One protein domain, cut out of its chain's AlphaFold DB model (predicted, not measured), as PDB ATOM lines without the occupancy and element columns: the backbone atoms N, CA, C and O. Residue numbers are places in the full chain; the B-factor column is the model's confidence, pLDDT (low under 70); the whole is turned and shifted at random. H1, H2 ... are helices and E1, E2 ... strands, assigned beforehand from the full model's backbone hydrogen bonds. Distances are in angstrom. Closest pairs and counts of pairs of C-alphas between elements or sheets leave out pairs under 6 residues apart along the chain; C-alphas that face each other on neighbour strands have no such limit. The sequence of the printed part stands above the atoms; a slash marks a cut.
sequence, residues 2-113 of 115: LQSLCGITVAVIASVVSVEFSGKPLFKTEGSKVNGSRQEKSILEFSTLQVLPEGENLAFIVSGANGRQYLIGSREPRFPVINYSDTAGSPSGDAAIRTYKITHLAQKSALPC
ATOM      1  N   LEU A   2     108.806  41.200  70.337       64.88
ATOM      2  CA  LEU A   2     109.510  42.482  70.104       64.88
ATOM      3  C   LEU A   2     110.882  42.368  69.406       64.88
ATOM      4  O   LEU A   2     111.253  43.268  68.662       64.88
ATOM      5  N   GLN A   3     111.612  41.261  69.576       61.50
ATOM      6  CA  GLN A   3     112.923  41.044  68.935       61.50
ATOM      7  C   GLN A   3     112.851  41.049  67.397       61.50
ATOM      8  O   GLN A   3     113.766  41.525  66.728       61.50
ATOM      9  N   SER A   4     111.732  40.597  66.823       60.16
ATOM     10  CA  SER A   4     111.514  40.633  65.374       60.16
ATOM     11  C   SER A   4     111.397  42.061  64.825       60.16
ATOM     12  O   SER A   4     111.745  42.293  63.665       60.16
ATOM     13  N   LEU A   5     110.976  43.037  65.640       67.94
ATOM     14  CA  LEU A   5     110.984  44.448  65.234       67.94
ATOM     15  C   LEU A   5     112.407  44.947  64.954       67.94
ATOM     16  O   LEU A   5     112.581  45.839  64.130       67.94
ATOM     17  N   CYS A   6     113.413  44.334  65.583       68.50
ATOM     18  CA  CYS A   6     114.829  44.604  65.346       68.50
ATOM     19  C   CYS A   6     115.410  43.802  64.163       68.50
ATOM     20  O   CYS A   6     116.617  43.830  63.951       68.50
ATOM     21  N   GLY A   7     114.584  43.075  63.401       72.62
ATOM     22  CA  GLY A   7     115.028  42.254  62.268       72.62
ATOM     23  C   GLY A   7     115.627  40.902  62.662       72.62
ATOM     24  O   GLY A   7     116.194  40.218  61.812       72.62
ATOM     25  N   ILE A   8     115.499  40.500  63.928       79.06
ATOM     26  CA  ILE A   8     116.006  39.215  64.414       79.06
ATOM     27  C   ILE A   8     115.085  38.090  63.924       79.06
ATOM     28  O   ILE A   8     113.860  38.177  64.044       79.06
ATOM     29  N   THR A   9     115.692  37.036  63.376       84.50
ATOM     30  CA  THR A   9     114.988  35.814  62.965       84.50
ATOM     31  C   THR A   9     114.665  34.967  64.191       84.50
ATOM     32  O   THR A   9     115.515  34.786  65.060       84.50
ATOM     33  N   VAL A  10     113.437  34.456  64.272       85.75
ATOM     34  CA  VAL A  10     112.955  33.677  65.420       85.75
ATOM     35  C   VAL A  10     113.142  32.183  65.157       85.75
ATOM     36  O   VAL A  10     112.617  31.664  64.177       85.75
ATOM     37  N   ALA A  11     113.850  31.482  66.040       87.50
ATOM     38  CA  ALA A  11     113.892  30.021  66.020       87.50
ATOM     39  C   ALA A  11     112.615  29.448  66.655       87.50
ATOM     40  O   ALA A  11     112.258  29.832  67.773       87.50
ATOM     41  N   VAL A  12     111.926  28.545  65.955       85.75
ATOM     42  CA  VAL A  12     110.704  27.897  66.452       85.75
ATOM     43  C   VAL A  12     111.037  26.496  66.943       85.75
ATOM     44  O   VAL A  12     111.133  25.558  66.165       85.75
ATOM     45  N   ILE A  13     111.169  26.343  68.259       85.31
ATOM     46  CA  ILE A  13     111.443  25.054  68.907       85.31
ATOM     47  C   ILE A  13     110.124  24.526  69.486       85.31
ATOM     48  O   ILE A  13     109.857  24.643  70.681       85.31
ATOM     49  N   ALA A  14     109.248  24.023  68.615       82.88
ATOM     50  CA  ALA A  14     107.935  23.499  68.989       82.88
ATOM     51  C   ALA A  14     107.505  22.357  68.059       82.88
ATOM     52  O   ALA A  14     108.002  22.236  66.942       82.88
ATOM     53  N   SER A  15     106.554  21.532  68.510       85.00
ATOM     54  CA  SER A  15     105.927  20.522  67.652       85.00
ATOM     55  C   SER A  15     105.127  21.211  66.550       85.00
ATOM     56  O   SER A  15     104.247  22.022  66.843       85.00
ATOM     57  N   VAL A  16     105.415  20.873  65.294       88.88
ATOM     58  CA  VAL A  16     104.749  21.445  64.119       88.88
ATOM     59  C   VAL A  16     104.037  20.346  63.350       88.88
ATOM     60  O   VAL A  16     104.590  19.272  63.129       88.88
ATOM     61  N   VAL A  17     102.801  20.631  62.947       91.25
ATOM     62  CA  VAL A  17     101.979  19.735  62.132       91.25
ATOM     63  C   VAL A  17     101.865  20.329  60.735       91.25
ATOM     64  O   VAL A  17     101.425  21.467  60.572       91.25
ATOM     65  N   SER A  18     102.278  19.562  59.729       91.56
ATOM     66  CA  SER A  18     102.135  19.954  58.328       91.56
ATOM     67  C   SER A  18     100.675  19.846  57.903       91.56
ATOM     68  O   SER A  18     100.088  18.769  57.967       91.56
ATOM     69  N   VAL A  19     100.109  20.959  57.440       91.12
ATOM     70  CA  VAL A  19      98.754  21.005  56.885       91.12
ATOM     71  C   VAL A  19      98.852  20.945  55.370       91.12
ATOM     72  O   VAL A  19      99.417  21.839  54.736       91.12
ATOM     73  N   GLU A  20      98.297  19.890  54.785       91.00
ATOM     74  CA  GLU A  20      98.179  19.785  53.334       91.00
ATOM     75  C   GLU A  20      97.093  20.737  52.840       91.00
ATOM     76  O   GLU A  20      96.021  20.837  53.438       91.00
ATOM     77  N   PHE A  21      97.352  21.440  51.743       90.44
ATOM     78  CA  PHE A  21      96.395  22.356  51.137       90.44
ATOM     79  C   PHE A  21      96.204  22.047  49.654       90.44
ATOM     80  O   PHE A  21      97.085  21.513  48.981       90.44
ATOM     81  N   SER A  22      95.039  22.414  49.136       87.06
ATOM     82  CA  SER A  22      94.665  22.271  47.734       87.06
ATOM     83  C   SER A  22      94.582  23.640  47.062       87.06
ATOM     84  O   SER A  22      94.180  24.633  47.668       87.06
ATOM     85  N   GLY A  23      94.944  23.694  45.780       86.75
ATOM     86  CA  GLY A  23      94.923  24.929  45.001       86.75
ATOM     87  C   GLY A  23      96.117  25.845  45.285       86.75
ATOM     88  O   GLY A  23      97.226  25.387  45.554       86.75
ATOM     89  N   LYS A  24      95.902  27.158  45.155       87.75
ATOM     90  CA  LYS A  24      96.943  28.176  45.338       87.75
ATOM     91  C   LYS A  24      96.706  28.915  46.656       87.75
ATOM     92  O   LYS A  24      95.800  29.748  46.693       87.75
ATOM     93  N   PRO A  25      97.491  28.643  47.714       92.00
ATOM     94  CA  PRO A  25      97.378  29.399  48.948       92.00
ATOM     95  C   PRO A  25      97.822  30.841  48.707       92.00
ATOM     96  O   PRO A  25      98.701  31.121  47.885       92.00
ATOM     97  N   LEU A  26      97.224  31.762  49.448       93.56
ATOM     98  CA  LEU A  26      97.545  33.171  49.396       93.56
ATOM     99  C   LEU A  26      98.082  33.617  50.748       93.56
ATOM    100  O   LEU A  26      97.414  33.503  51.769       93.56
ATOM    101  N   PHE A  27      99.272  34.204  50.729       93.56
ATOM    102  CA  PHE A  27      99.820  34.911  51.872       93.56
ATOM    103  C   PHE A  27     100.066  36.369  51.495       93.56
ATOM    104  O   PHE A  27     100.788  36.666  50.541       93.56
ATOM    105  N   LYS A  28      99.447  37.288  52.237       94.00
ATOM    106  CA  LYS A  28      99.601  38.733  52.064       94.00
ATOM    107  C   LYS A  28      99.897  39.387  53.397       94.00
ATOM    108  O   LYS A  28      99.399  38.972  54.440       94.00
ATOM    109  N   THR A  29     100.705  40.435  53.346       91.88
ATOM    110  CA  THR A  29     100.992  41.269  54.503       91.88
ATOM    111  C   THR A  29     100.838  42.730  54.111       91.88
ATOM    112  O   THR A  29     101.405  43.172  53.115       91.88
ATOM    113  N   GLU A  30     100.059  43.467  54.890       92.88
ATOM    114  CA  GLU A  30      99.727  44.870  54.661       92.88
ATOM    115  C   GLU A  30     100.206  45.699  55.852       92.88
ATOM    116  O   GLU A  30     100.011  45.317  57.004       92.88
ATOM    117  N   GLY A  31     100.853  46.833  55.585       90.19
ATOM    118  CA  GLY A  31     101.303  47.764  56.615       90.19
ATOM    119  C   GLY A  31     100.454  49.028  56.617       90.19
ATOM    120  O   GLY A  31     100.291  49.658  55.576       90.19
ATOM    121  N   SER A  32      99.968  49.434  57.784       90.00
ATOM    122  CA  SER A  32      99.274  50.704  57.991       90.00
ATOM    123  C   SER A  32      99.882  51.470  59.170       90.00
ATOM    124  O   SER A  32     100.659  50.934  59.965       90.00
ATOM    125  N   LYS A  33      99.569  52.763  59.275       87.50
ATOM    126  CA  LYS A  33      99.856  53.561  60.473       87.50
ATOM    127  C   LYS A  33      98.539  53.823  61.188       87.50
ATOM    128  O   LYS A  33      97.632  54.396  60.593       87.50
ATOM    129  N   VAL A  34      98.449  53.427  62.451       85.88
ATOM    130  CA  VAL A  34      97.273  53.637  63.304       85.88
ATOM    131  C   VAL A  34      97.734  54.381  64.548       85.88
ATOM    132  O   VAL A  34      98.630  53.915  65.249       85.88
ATOM    133  N   ASN A  35      97.161  55.560  64.802       85.44
ATOM    134  CA  ASN A  35      97.492  56.408  65.958       85.44
ATOM    135  C   ASN A  35      99.006  56.670  66.107       85.44
ATOM    136  O   ASN A  35      99.573  56.548  67.189       85.44
ATOM    137  N   GLY A  36      99.686  56.950  64.990       82.88
ATOM    138  CA  GLY A  36     101.132  57.212  64.955       82.88
ATOM    139  C   GLY A  36     102.030  55.972  65.065       82.88
ATOM    140  O   GLY A  36     103.230  56.075  64.828       82.88
ATOM    141  N   SER A  37     101.470  54.790  65.342       82.31
ATOM    142  CA  SER A  37     102.210  53.527  65.428       82.31
ATOM    143  C   SER A  37     102.068  52.696  64.154       82.31
ATOM    144  O   SER A  37     101.017  52.688  63.511       82.31
ATOM    145  N   ARG A  38     103.124  51.965  63.777       85.69
ATOM    146  CA  ARG A  38     103.056  50.995  62.675       85.69
ATOM    147  C   ARG A  38     102.218  49.795  63.107       85.69
ATOM    148  O   ARG A  38     102.455  49.223  64.166       85.69
ATOM    149  N   GLN A  39     101.280  49.399  62.262       90.69
ATOM    150  CA  GLN A  39     100.525  48.166  62.389       90.69
ATOM    151  C   GLN A  39     100.705  47.352  61.111       90.69
ATOM    152  O   GLN A  39     100.829  47.891  60.014       90.69
ATOM    153  N   GLU A  40     100.762  46.042  61.263       91.56
ATOM    154  CA  GLU A  40     100.878  45.087  60.181       91.56
ATOM    155  C   GLU A  40      99.741  44.072  60.300       91.56
ATOM    156  O   GLU A  40      99.448  43.561  61.387       91.56
ATOM    157  N   LYS A  41      99.091  43.803  59.172       93.88
ATOM    158  CA  LYS A  41      98.036  42.810  59.026       93.88
ATOM    159  C   LYS A  41      98.536  41.701  58.118       93.88
ATOM    160  O   LYS A  41      98.830  41.958  56.954       93.88
ATOM    161  N   SER A  42      98.606  40.476  58.625       94.81
ATOM    162  CA  SER A  42      98.853  39.297  57.792       94.81
ATOM    163  C   SER A  42      97.544  38.587  57.492       94.81
ATOM    164  O   SER A  42      96.697  38.438  58.372       94.81
ATOM    165  N   ILE A  43      97.394  38.162  56.243       95.75
ATOM    166  CA  ILE A  43      96.253  37.415  55.730       95.75
ATOM    167  C   ILE A  43      96.809  36.139  55.103       95.75
ATOM    168  O   ILE A  43      97.640  36.209  54.195       95.75
ATOM    169  N   LEU A  44      96.365  34.993  55.608       95.38
ATOM    170  CA  LEU A  44      96.681  33.672  55.081       95.38
ATOM    171  C   LEU A  44      95.370  33.003  54.667       95.38
ATOM    172  O   LEU A  44      94.477  32.824  55.490       95.38
ATOM    173  N   GLU A  45      95.256  32.654  53.392       94.94
ATOM    174  CA  GLU A  45      94.095  31.976  52.826       94.94
ATOM    175  C   GLU A  45      94.546  30.678  52.161       94.94
ATOM    176  O   GLU A  45      95.465  30.677  51.340       94.94
ATOM    177  N   PHE A  46      93.924  29.563  52.529       94.12
ATOM    178  CA  PHE A  46      94.178  28.264  51.911       94.12
ATOM    179  C   PHE A  46      92.970  27.352  52.072       94.12
ATOM    180  O   PHE A  46      92.159  27.517  52.983       94.12
ATOM    181  N   SER A  47      92.877  26.363  51.195       92.75
ATOM    182  CA  SER A  47      91.833  25.351  51.231       92.75
ATOM    183  C   SER A  47      92.441  24.008  51.606       92.75
ATOM    184  O   SER A  47      93.519  23.670  51.129       92.75
ATOM    185  N   THR A  48      91.781  23.244  52.468       91.38
ATOM    186  CA  THR A  48      92.257  21.929  52.916       91.38
ATOM    187  C   THR A  48      91.083  20.988  53.176       91.38
ATOM    188  O   THR A  48      89.946  21.422  53.368       91.38
ATOM    189  N   LEU A  49      91.372  19.688  53.169       88.75
ATOM    190  CA  LEU A  49      90.465  18.639  53.638       88.75
ATOM    191  C   LEU A  49      90.582  18.423  55.156       88.75
ATOM    192  O   LEU A  49      89.737  17.764  55.754       88.75
ATOM    193  N   GLN A  50      91.635  18.955  55.782       89.38
ATOM    194  CA  GLN A  50      91.913  18.768  57.200       89.38
ATOM    195  C   GLN A  50      91.150  19.790  58.053       89.38
ATOM    196  O   GLN A  50      91.076  20.984  57.745       89.38
ATOM    197  N   VAL A  51      90.603  19.324  59.172       88.44
ATOM    198  CA  VAL A  51      90.002  20.198  60.183       88.44
ATOM    199  C   VAL A  51      91.105  20.669  61.124       88.44
ATOM    200  O   VAL A  51      91.809  19.852  61.716       88.44
ATOM    201  N   LEU A  52      91.281  21.987  61.234       90.44
ATOM    202  CA  LEU A  52      92.216  22.572  62.188       90.44
ATOM    203  C   LEU A  52      91.640  22.453  63.608       90.44
ATOM    204  O   LEU A  52      90.421  22.530  63.754       90.44
ATOM    205  N   PRO A  53      92.480  22.310  64.650       89.81
ATOM    206  CA  PRO A  53      92.011  22.307  66.032       89.81
ATOM    207  C   PRO A  53      91.188  23.562  66.353       89.81
ATOM    208  O   PRO A  53      91.637  24.688  66.134       89.81
ATOM    209  N   GLU A  54      89.978  23.365  66.869       86.38
ATOM    210  CA  GLU A  54      89.067  24.441  67.263       86.38
ATOM    211  C   GLU A  54      89.187  24.715  68.773       86.38
ATOM    212  O   GLU A  54      89.449  23.813  69.564       86.38
ATOM    213  N   GLY A  55      89.008  25.973  69.190       83.88
ATOM    214  CA  GLY A  55      89.105  26.372  70.603       83.88
ATOM    215  C   GLY A  55      90.531  26.556  71.142       83.88
ATOM    216  O   GLY A  55      90.700  26.914  72.307       83.88
ATOM    217  N   GLU A  56      91.553  26.372  70.303       86.75
ATOM    218  CA  GLU A  56      92.959  26.581  70.653       86.75
ATOM    219  C   GLU A  56      93.548  27.854  70.023       86.75
ATOM    220  O   GLU A  56      93.157  28.293  68.941       86.75
ATOM    221  N   ASN A  57      94.547  28.440  70.690       89.75
ATOM    222  CA  ASN A  57      95.302  29.575  70.160       89.75
ATOM    223  C   ASN A  57      96.418  29.078  69.233       89.75
ATOM    224  O   ASN A  57      97.534  28.805  69.682       89.75
ATOM    225  N   LEU A  58      96.104  28.961  67.943       91.44
ATOM    226  CA  LEU A  58      97.036  28.471  66.929       91.44
ATOM    227  C   LEU A  58      97.998  29.559  66.430       91.44
ATOM    228  O   LEU A  58      97.660  30.741  66.343       91.44
ATOM    229  N   ALA A  59      99.194  29.122  66.040       92.25
ATOM    230  CA  ALA A  59     100.151  29.902  65.265       92.25
ATOM    231  C   ALA A  59     100.441  29.175  63.949       92.25
ATOM    232  O   ALA A  59     100.359  27.950  63.875       92.25
ATOM    233  N   PHE A  60     100.785  29.933  62.913       93.00
ATOM    234  CA  PHE A  60     100.966  29.401  61.565       93.00
ATOM    235  C   PHE A  60     102.369  29.695  61.063       93.00
ATOM    236  O   PHE A  60     102.856  30.816  61.202       93.00
ATOM    237  N   ILE A  61     102.999  28.702  60.441       93.56
ATOM    238  CA  ILE A  61     104.275  28.870  59.749       93.56
ATOM    239  C   ILE A  61     104.016  28.760  58.255       93.56
ATOM    240  O   ILE A  61     103.489  27.760  57.772       93.56
ATOM    241  N   VAL A  62     104.386  29.802  57.519       93.06
ATOM    242  CA  VAL A  62     104.260  29.856  56.065       93.06
ATOM    243  C   VAL A  62     105.635  29.654  55.455       93.06
ATOM    244  O   VAL A  62     106.510  30.503  55.611       93.06
ATOM    245  N   SER A  63     105.803  28.550  54.730       92.50
ATOM    246  CA  SER A  63     107.002  28.275  53.937       92.50
ATOM    247  C   SER A  63     106.790  28.749  52.502       92.50
ATOM    248  O   SER A  63     105.950  28.218  51.778       92.50
ATOM    249  N   GLY A  64     107.529  29.779  52.093       89.12
ATOM    250  CA  GLY A  64     107.499  30.299  50.730       89.12
ATOM    251  C   GLY A  64     108.335  29.458  49.764       89.12
ATOM    252  O   GLY A  64     109.318  28.830  50.152       89.12
ATOM    253  N   ALA A  65     108.009  29.520  48.468       86.94
ATOM    254  CA  ALA A  65     108.762  28.834  47.408       86.94
ATOM    255  C   ALA A  65     110.233  29.289  47.289       86.94
ATOM    256  O   ALA A  65     111.058  28.603  46.700       86.94
ATOM    257  N   ASN A  66     110.573  30.445  47.863       87.69
ATOM    258  CA  ASN A  66     111.939  30.960  47.959       87.69
ATOM    259  C   ASN A  66     112.731  30.389  49.154       87.69
ATOM    260  O   ASN A  66     113.813  30.891  49.451       87.69
ATOM    261  N   GLY A  67     112.171  29.419  49.885       87.50
ATOM    262  CA  GLY A  67     112.767  28.834  51.085       87.50
ATOM    263  C   GLY A  67     112.672  29.713  52.336       87.50
ATOM    264  O   GLY A  67     113.157  29.317  53.391       87.50
ATOM    265  N   ARG A  68     112.053  30.901  52.261       89.75
ATOM    266  CA  ARG A  68     111.856  31.763  53.434       89.75
ATOM    267  C   ARG A  68     110.627  31.323  54.214       89.75
ATOM    268  O   ARG A  68     109.582  31.056  53.622       89.75
ATOM    269  N   GLN A  69     110.750  31.325  55.535       92.69
ATOM    270  CA  GLN A  69     109.673  30.955  56.443       92.69
ATOM    271  C   GLN A  69     109.218  32.153  57.273       92.69
ATOM    272  O   GLN A  69     110.026  32.981  57.707       92.69
ATOM    273  N   TYR A  70     107.912  32.225  57.509       92.25
ATOM    274  CA  TYR A  70     107.289  33.287  58.287       92.25
ATOM    275  C   TYR A  70     106.367  32.707  59.352       92.25
ATOM    276  O   TYR A  70     105.472  31.932  59.032       92.25
ATOM    277  N   LEU A  71     106.554  33.133  60.597       91.81
ATOM    278  CA  LEU A  71     105.676  32.830  61.717       91.81
ATOM    279  C   LEU A  71     104.586  33.905  61.822       91.81
ATOM    280  O   LEU A  71     104.882  35.105  61.819       91.81
ATOM    281  N   ILE A  72     103.336  33.461  61.927       92.56
ATOM    282  CA  ILE A  72     102.138  34.284  62.095       92.56
ATOM    283  C   ILE A  72     101.474  33.898  63.413       92.56
ATOM    284  O   ILE A  72     101.016  32.767  63.589       92.56
ATOM    285  N   GLY A  73     101.373  34.869  64.317       88.94
ATOM    286  CA  GLY A  73     100.866  34.639  65.664       88.94
ATOM    287  C   GLY A  73     101.898  33.999  66.591       88.94
ATOM    288  O   GLY A  73     103.007  33.638  66.201       88.94
ATOM    289  N   SER A  74     101.537  33.915  67.867       85.50
ATOM    290  CA  SER A  74     102.333  33.269  68.909       85.50
ATOM    291  C   SER A  74     101.430  32.939  70.101       85.50
ATOM    292  O   SER A  74     100.231  33.209  70.066       85.50
ATOM    293  N   ARG A  75     102.007  32.417  71.188       83.94
ATOM    294  CA  ARG A  75     101.293  32.237  72.460       83.94
ATOM    295  C   ARG A  75     101.048  33.560  73.213       83.94
ATOM    296  O   ARG A  75     100.323  33.566  74.203       83.94
ATOM    297  N   GLU A  76     101.640  34.671  72.769       82.50
ATOM    298  CA  GLU A  76     101.380  36.007  73.322       82.50
ATOM    299  C   GLU A  76     100.020  36.561  72.837       82.50
ATOM    300  O   GLU A  76      99.595  36.244  71.724       82.50
ATOM    301  N   PRO A  77      99.348  37.420  73.632       80.62
ATOM    302  CA  PRO A  77      98.075  38.035  73.254       80.62
ATOM    303  C   PRO A  77      98.119  38.768  71.905       80.62
ATOM    304  O   PRO A  77      99.132  39.376  71.554       80.62
ATOM    305  N   ARG A  78      96.957  38.800  71.229       84.69
ATOM    306  CA  ARG A  78      96.734  39.057  69.784       84.69
ATOM    307  C   ARG A  78      96.881  37.785  68.955       84.69
ATOM    308  O   ARG A  78      97.736  37.676  68.088       84.69
ATOM    309  N   PHE A  79      96.013  36.823  69.232       90.38
ATOM    310  CA  PHE A  79      95.969  35.570  68.493       90.38
ATOM    311  C   PHE A  79      95.442  35.784  67.065       90.38
ATOM    312  O   PHE A  79      94.642  36.700  66.836       90.38
ATOM    313  N   PRO A  80      95.879  34.969  66.090       92.44
ATOM    314  CA  PRO A  80      95.279  34.955  64.765       92.44
ATOM    315  C   PRO A  80      93.779  34.642  64.839       92.44
ATOM    316  O   PRO A  80      93.357  33.713  65.520       92.44
ATOM    317  N   VAL A  81      92.976  35.407  64.108       92.75
ATOM    318  CA  VAL A  81      91.545  35.157  63.929       92.75
ATOM    319  C   VAL A  81      91.374  34.215  62.746       92.75
ATOM    320  O   VAL A  81      91.757  34.563  61.625       92.75
ATOM    321  N   ILE A  82      90.802  33.043  62.999       93.25
ATOM    322  CA  ILE A  82      90.591  31.987  62.008       93.25
ATOM    323  C   ILE A  82      89.120  32.008  61.603       93.25
ATOM    324  O   ILE A  82      88.248  31.722  62.415       93.25
ATOM    325  N   ASN A  83      88.851  32.340  60.345       91.75
ATOM    326  CA  ASN A  83      87.535  32.174  59.737       91.75
ATOM    327  C   ASN A  83      87.598  31.024  58.738       91.75
ATOM    328  O   ASN A  83      88.624  30.850  58.079       91.75
ATOM    329  N   TYR A  84      86.517  30.270  58.584       90.62
ATOM    330  CA  TYR A  84      86.428  29.242  57.556       90.62
ATOM    331  C   TYR A  84      85.061  29.247  56.882       90.62
ATOM    332  O   TYR A  84      84.066  29.691  57.453       90.62
ATOM    333  N   SER A  85      85.032  28.764  55.645       86.38
ATOM    334  CA  SER A  85      83.816  28.493  54.888       86.38
ATOM    335  C   SER A  85      83.852  27.058  54.387       86.38
ATOM    336  O   SER A  85      84.845  26.643  53.776       86.38
ATOM    337  N   ASP A  86      82.763  26.334  54.619       81.19
ATOM    338  CA  ASP A  86      82.585  24.965  54.150       81.19
ATOM    339  C   ASP A  86      81.859  24.959  52.808       81.19
ATOM    340  O   ASP A  86      80.762  25.506  52.677       81.19
ATOM    341  N   THR A  87      82.462  24.314  51.811       74.75
ATOM    342  CA  THR A  87      81.764  23.975  50.572       74.75
ATOM    343  C   THR A  87      81.242  22.551  50.714       74.75
ATOM    344  O   THR A  87      82.024  21.598  50.725       74.75
ATOM    345  N   ALA A  88      79.921  22.400  50.841       63.19
ATOM    346  CA  ALA A  88      79.281  21.092  50.779       63.19
ATOM    347  C   ALA A  88      79.489  20.530  49.366       63.19
ATOM    348  O   ALA A  88      79.045  21.133  48.389       63.19
ATOM    349  N   GLY A  89      80.215  19.416  49.260       60.03
ATOM    350  CA  GLY A  89      80.455  18.736  47.991       60.03
ATOM    351  C   GLY A  89      79.146  18.463  47.248       60.03
ATOM    352  O   GLY A  89      78.118  18.162  47.862       60.03
ATOM    353  N   SER A  90      79.160  18.602  45.924       61.12
ATOM    354  CA  SER A  90      77.998  18.285  45.100       61.12
ATOM    355  C   SER A  90      77.824  16.757  45.001       61.12
ATOM    356  O   SER A  90      78.821  16.026  45.002       61.12
ATOM    357  N   PRO A  91      76.591  16.230  44.841       62.53
ATOM    358  CA  PRO A  91      76.362  14.801  44.580       62.53
ATOM    359  C   PRO A  91      77.064  14.284  43.311       62.53
ATOM    360  O   PRO A  91      77.146  13.077  43.102       62.53
ATOM    361  N   SER A  92      77.561  15.195  42.469       63.78
ATOM    362  CA  SER A  92      78.282  14.924  41.225       63.78
ATOM    363  C   SER A  92      79.772  14.612  41.423       63.78
ATOM    364  O   SER A  92      80.467  14.387  40.434       63.78
ATOM    365  N   GLY A  93      80.263  14.566  42.669       59.22
ATOM    366  CA  GLY A  93      81.611  14.086  42.998       59.22
ATOM    367  C   GLY A  93      82.620  15.160  43.407       59.22
ATOM    368  O   GLY A  93      83.809  14.854  43.496       59.22
ATOM    369  N   ASP A  94      82.186  16.392  43.684       63.59
ATOM    370  CA  ASP A  94      83.091  17.406  44.236       63.59
ATOM    371  C   ASP A  94      83.415  17.094  45.699       63.59
ATOM    372  O   ASP A  94      82.522  16.874  46.520       63.59
ATOM    373  N   ALA A  95      84.702  17.101  46.042       64.00
ATOM    374  CA  ALA A  95      85.144  16.903  47.416       64.00
ATOM    375  C   ALA A  95      84.668  18.054  48.319       64.00
ATOM    376  O   ALA A  95      84.711  19.225  47.933       64.00
ATOM    377  N   ALA A  96      84.264  17.728  49.549       71.62
ATOM    378  CA  ALA A  96      83.996  18.730  50.574       71.62
ATOM    379  C   ALA A  96      85.322  19.383  50.991       71.62
ATOM    380  O   ALA A  96      86.154  18.755  51.644       71.62
ATOM    381  N   ILE A  97      85.533  20.629  50.575       82.62
ATOM    382  CA  ILE A  97      86.758  21.384  50.838       82.62
ATOM    383  C   ILE A  97      86.429  22.531  51.790       82.62
ATOM    384  O   ILE A  97      85.494  23.301  51.552       82.62
ATOM    385  N   ARG A  98      87.236  22.677  52.844       87.88
ATOM    386  CA  ARG A  98      87.143  23.790  53.788       87.88
ATOM    387  C   ARG A  98      88.164  24.853  53.411       87.88
ATOM    388  O   ARG A  98      89.356  24.575  53.289       87.88
ATOM    389  N   THR A  99      87.697  26.082  53.217       91.19
ATOM    390  CA  THR A  99      88.572  27.224  52.926       91.19
ATOM    391  C   THR A  99      88.753  28.050  54.185       91.19
ATOM    392  O   THR A  99      87.777  28.545  54.741       91.19
ATOM    393  N   TYR A 100      89.997  28.201  54.625       93.56
ATOM    394  CA  TYR A 100      90.367  28.999  55.782       93.56
ATOM    395  C   TYR A 100      90.887  30.366  55.356       93.56
ATOM    396  O   TYR A 100      91.639  30.501  54.391       93.56
ATOM    397  N   LYS A 101      90.522  31.375  56.141       94.50
ATOM    398  CA  LYS A 101      91.018  32.742  56.081       94.50
ATOM    399  C   LYS A 101      91.469  33.158  57.473       94.50
ATOM    400  O   LYS A 101      90.660  33.501  58.335       94.50
ATOM    401  N   ILE A 102      92.778  33.140  57.673       95.00
ATOM    402  CA  ILE A 102      93.434  33.531  58.911       95.00
ATOM    403  C   ILE A 102      93.881  34.982  58.789       95.00
ATOM    404  O   ILE A 102      94.525  35.370  57.813       95.00
ATOM    405  N   THR A 103      93.561  35.788  59.797       94.62
ATOM    406  CA  THR A 103      94.000  37.182  59.882       94.62
ATOM    407  C   THR A 103      94.688  37.453  61.209       94.62
ATOM    408  O   THR A 103      94.178  37.089  62.262       94.62
ATOM    409  N   HIS A 104      95.848  38.101  61.180       94.31
ATOM    410  CA  HIS A 104      96.594  38.461  62.385       94.31
ATOM    411  C   HIS A 104      96.975  39.941  62.336       94.31
ATOM    412  O   HIS A 104      97.421  40.439  61.300       94.31
ATOM    413  N   LEU A 105      96.751  40.649  63.446       91.75
ATOM    414  CA  LEU A 105      96.989  42.085  63.589       91.75
ATOM    415  C   LEU A 105      97.988  42.338  64.715       91.75
ATOM    416  O   LEU A 105      97.687  42.159  65.894       91.75
ATOM    417  N   ALA A 106      99.168  42.833  64.358       89.12
ATOM    418  CA  ALA A 106     100.229  43.134  65.312       89.12
ATOM    419  C   ALA A 106     101.083  44.312  64.833       89.12
ATOM    420  O   ALA A 106     100.909  44.813  63.730       89.12
ATOM    421  N   GLN A 107     102.011  44.791  65.662       87.00
ATOM    422  CA  GLN A 107     102.980  45.815  65.236       87.00
ATOM    423  C   GLN A 107     103.922  45.270  64.145       87.00
ATOM    424  O   GLN A 107     104.295  45.980  63.211       87.00
ATOM    425  N   LYS A 108     104.246  43.978  64.256       86.69
ATOM    426  CA  LYS A 108     104.853  43.133  63.233       86.69
ATOM    427  C   LYS A 108     104.112  41.802  63.267       86.69
ATOM    428  O   LYS A 108     104.050  41.176  64.318       86.69
ATOM    429  N   SER A 109     103.486  41.427  62.161       89.69
ATOM    430  CA  SER A 109     102.581  40.276  62.090       89.69
ATOM    431  C   SER A 109     103.226  39.066  61.419       89.69
ATOM    432  O   SER A 109     102.961  37.941  61.828       89.69
ATOM    433  N   ALA A 110     104.089  39.301  60.429       90.06
ATOM    434  CA  ALA A 110     104.862  38.261  59.762       90.06
ATOM    435  C   ALA A 110     106.312  38.310  60.251       90.06
ATOM    436  O   ALA A 110     107.062  39.230  59.902       90.06
ATOM    437  N   LEU A 111     106.697  37.336  61.076       90.00
ATOM    438  CA  LEU A 111     108.024  37.269  61.683       90.00
ATOM    439  C   LEU A 111     108.896  36.297  60.878       90.00
ATOM    440  O   LEU A 111     108.474  35.159  60.688       90.00
ATOM    441  N   PRO A 112     110.094  36.683  60.407       90.19
ATOM    442  CA  PRO A 112     111.025  35.727  59.814       90.19
ATOM    443  C   PRO A 112     111.357  34.642  60.838       90.19
ATOM    444  O   PRO A 112     111.691  34.965  61.983       90.19
ATOM    445  N   CYS A 113     111.269  33.379  60.438       90.00
ATOM    446  CA  CYS A 113     111.543  32.263  61.335       90.00
ATOM    447  C   CYS A 113     112.387  31.171  60.683       90.00
ATOM    448  O   CYS A 113     112.539  31.140  59.461       90.00
TER     449      CYS A 113
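AT A GLANCE: This is residues 2 to 113 of the 115 residues of an uncharacterized protein of Muribaculum intestinale (UniProt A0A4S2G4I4). A long, twisted sheet of four strands has a small three-stranded sheet packed crosswise over one face, a lopsided sandwich, with the short helix H1 beside the small sheet. The 112 printed residues hold, in order, H1 and E1 to E7, mostly strand; the sheets run E1, E2, E6, E5 and E3, E4, E7, both antiparallel. The whole is only just compact, close to loose, with a radius of gyration of the C-alphas of 15.5 A, and elongated, spanning 52 by 32 by 30 A.

IN THESE COORDINATES: H1 is residues 2 to 5, beginning at C-alpha 2 (109.510, 42.482, 70.104). E1, residues 22 to 34, is 35.1 A long, and E2, residues 37 to 48, 35.4 A. E3 is residues 60 to 63 and E4 residues 69 to 72. E5, residues 81 to 87, is 20.0 A long, and E6, residues 97 to 106, 29.4 A. E7, residues 110 to 113, ends at C-alpha 113 (111.543, 32.263, 61.335).

HOW THE PARTS SIT: In the larger sheet, hairpin E1 and E2 has N 30 and O 41 within hydrogen-bond range at 2.8 A; E2 and E6 have N 44 and O 102 at 2.9 A; hairpin E5 and E6 has N 83 and O 101 at 2.9 A. In the other, hairpin E3 and E4 has N 62 and O 70 at 2.8 A, and E4 and E7 have N 71 and O 111 at 2.8 A. The sheets make a sandwich, two sheets face to face, their strands at 73 degrees. The closest C-alphas of E2 and E7 are those of Ser 42 and Ala 110, 6.4 A apart. H1 only grazes the sheet of E3, E4 and E7, with residues 3 to 5; it is too short for an O i to N i+4 pair, and its 1 O i to N i+3 pair is within range. E1 and E5 are apart.

THE WHOLE: The C-alphas farthest apart, those of Gly 36 and Ser 92, are 53.6 A apart. The printed part has no cut; the links H1 to E1 and E2 to E3 are long. Residues 2 to 6 and 88 to 95 have pLDDT under 70.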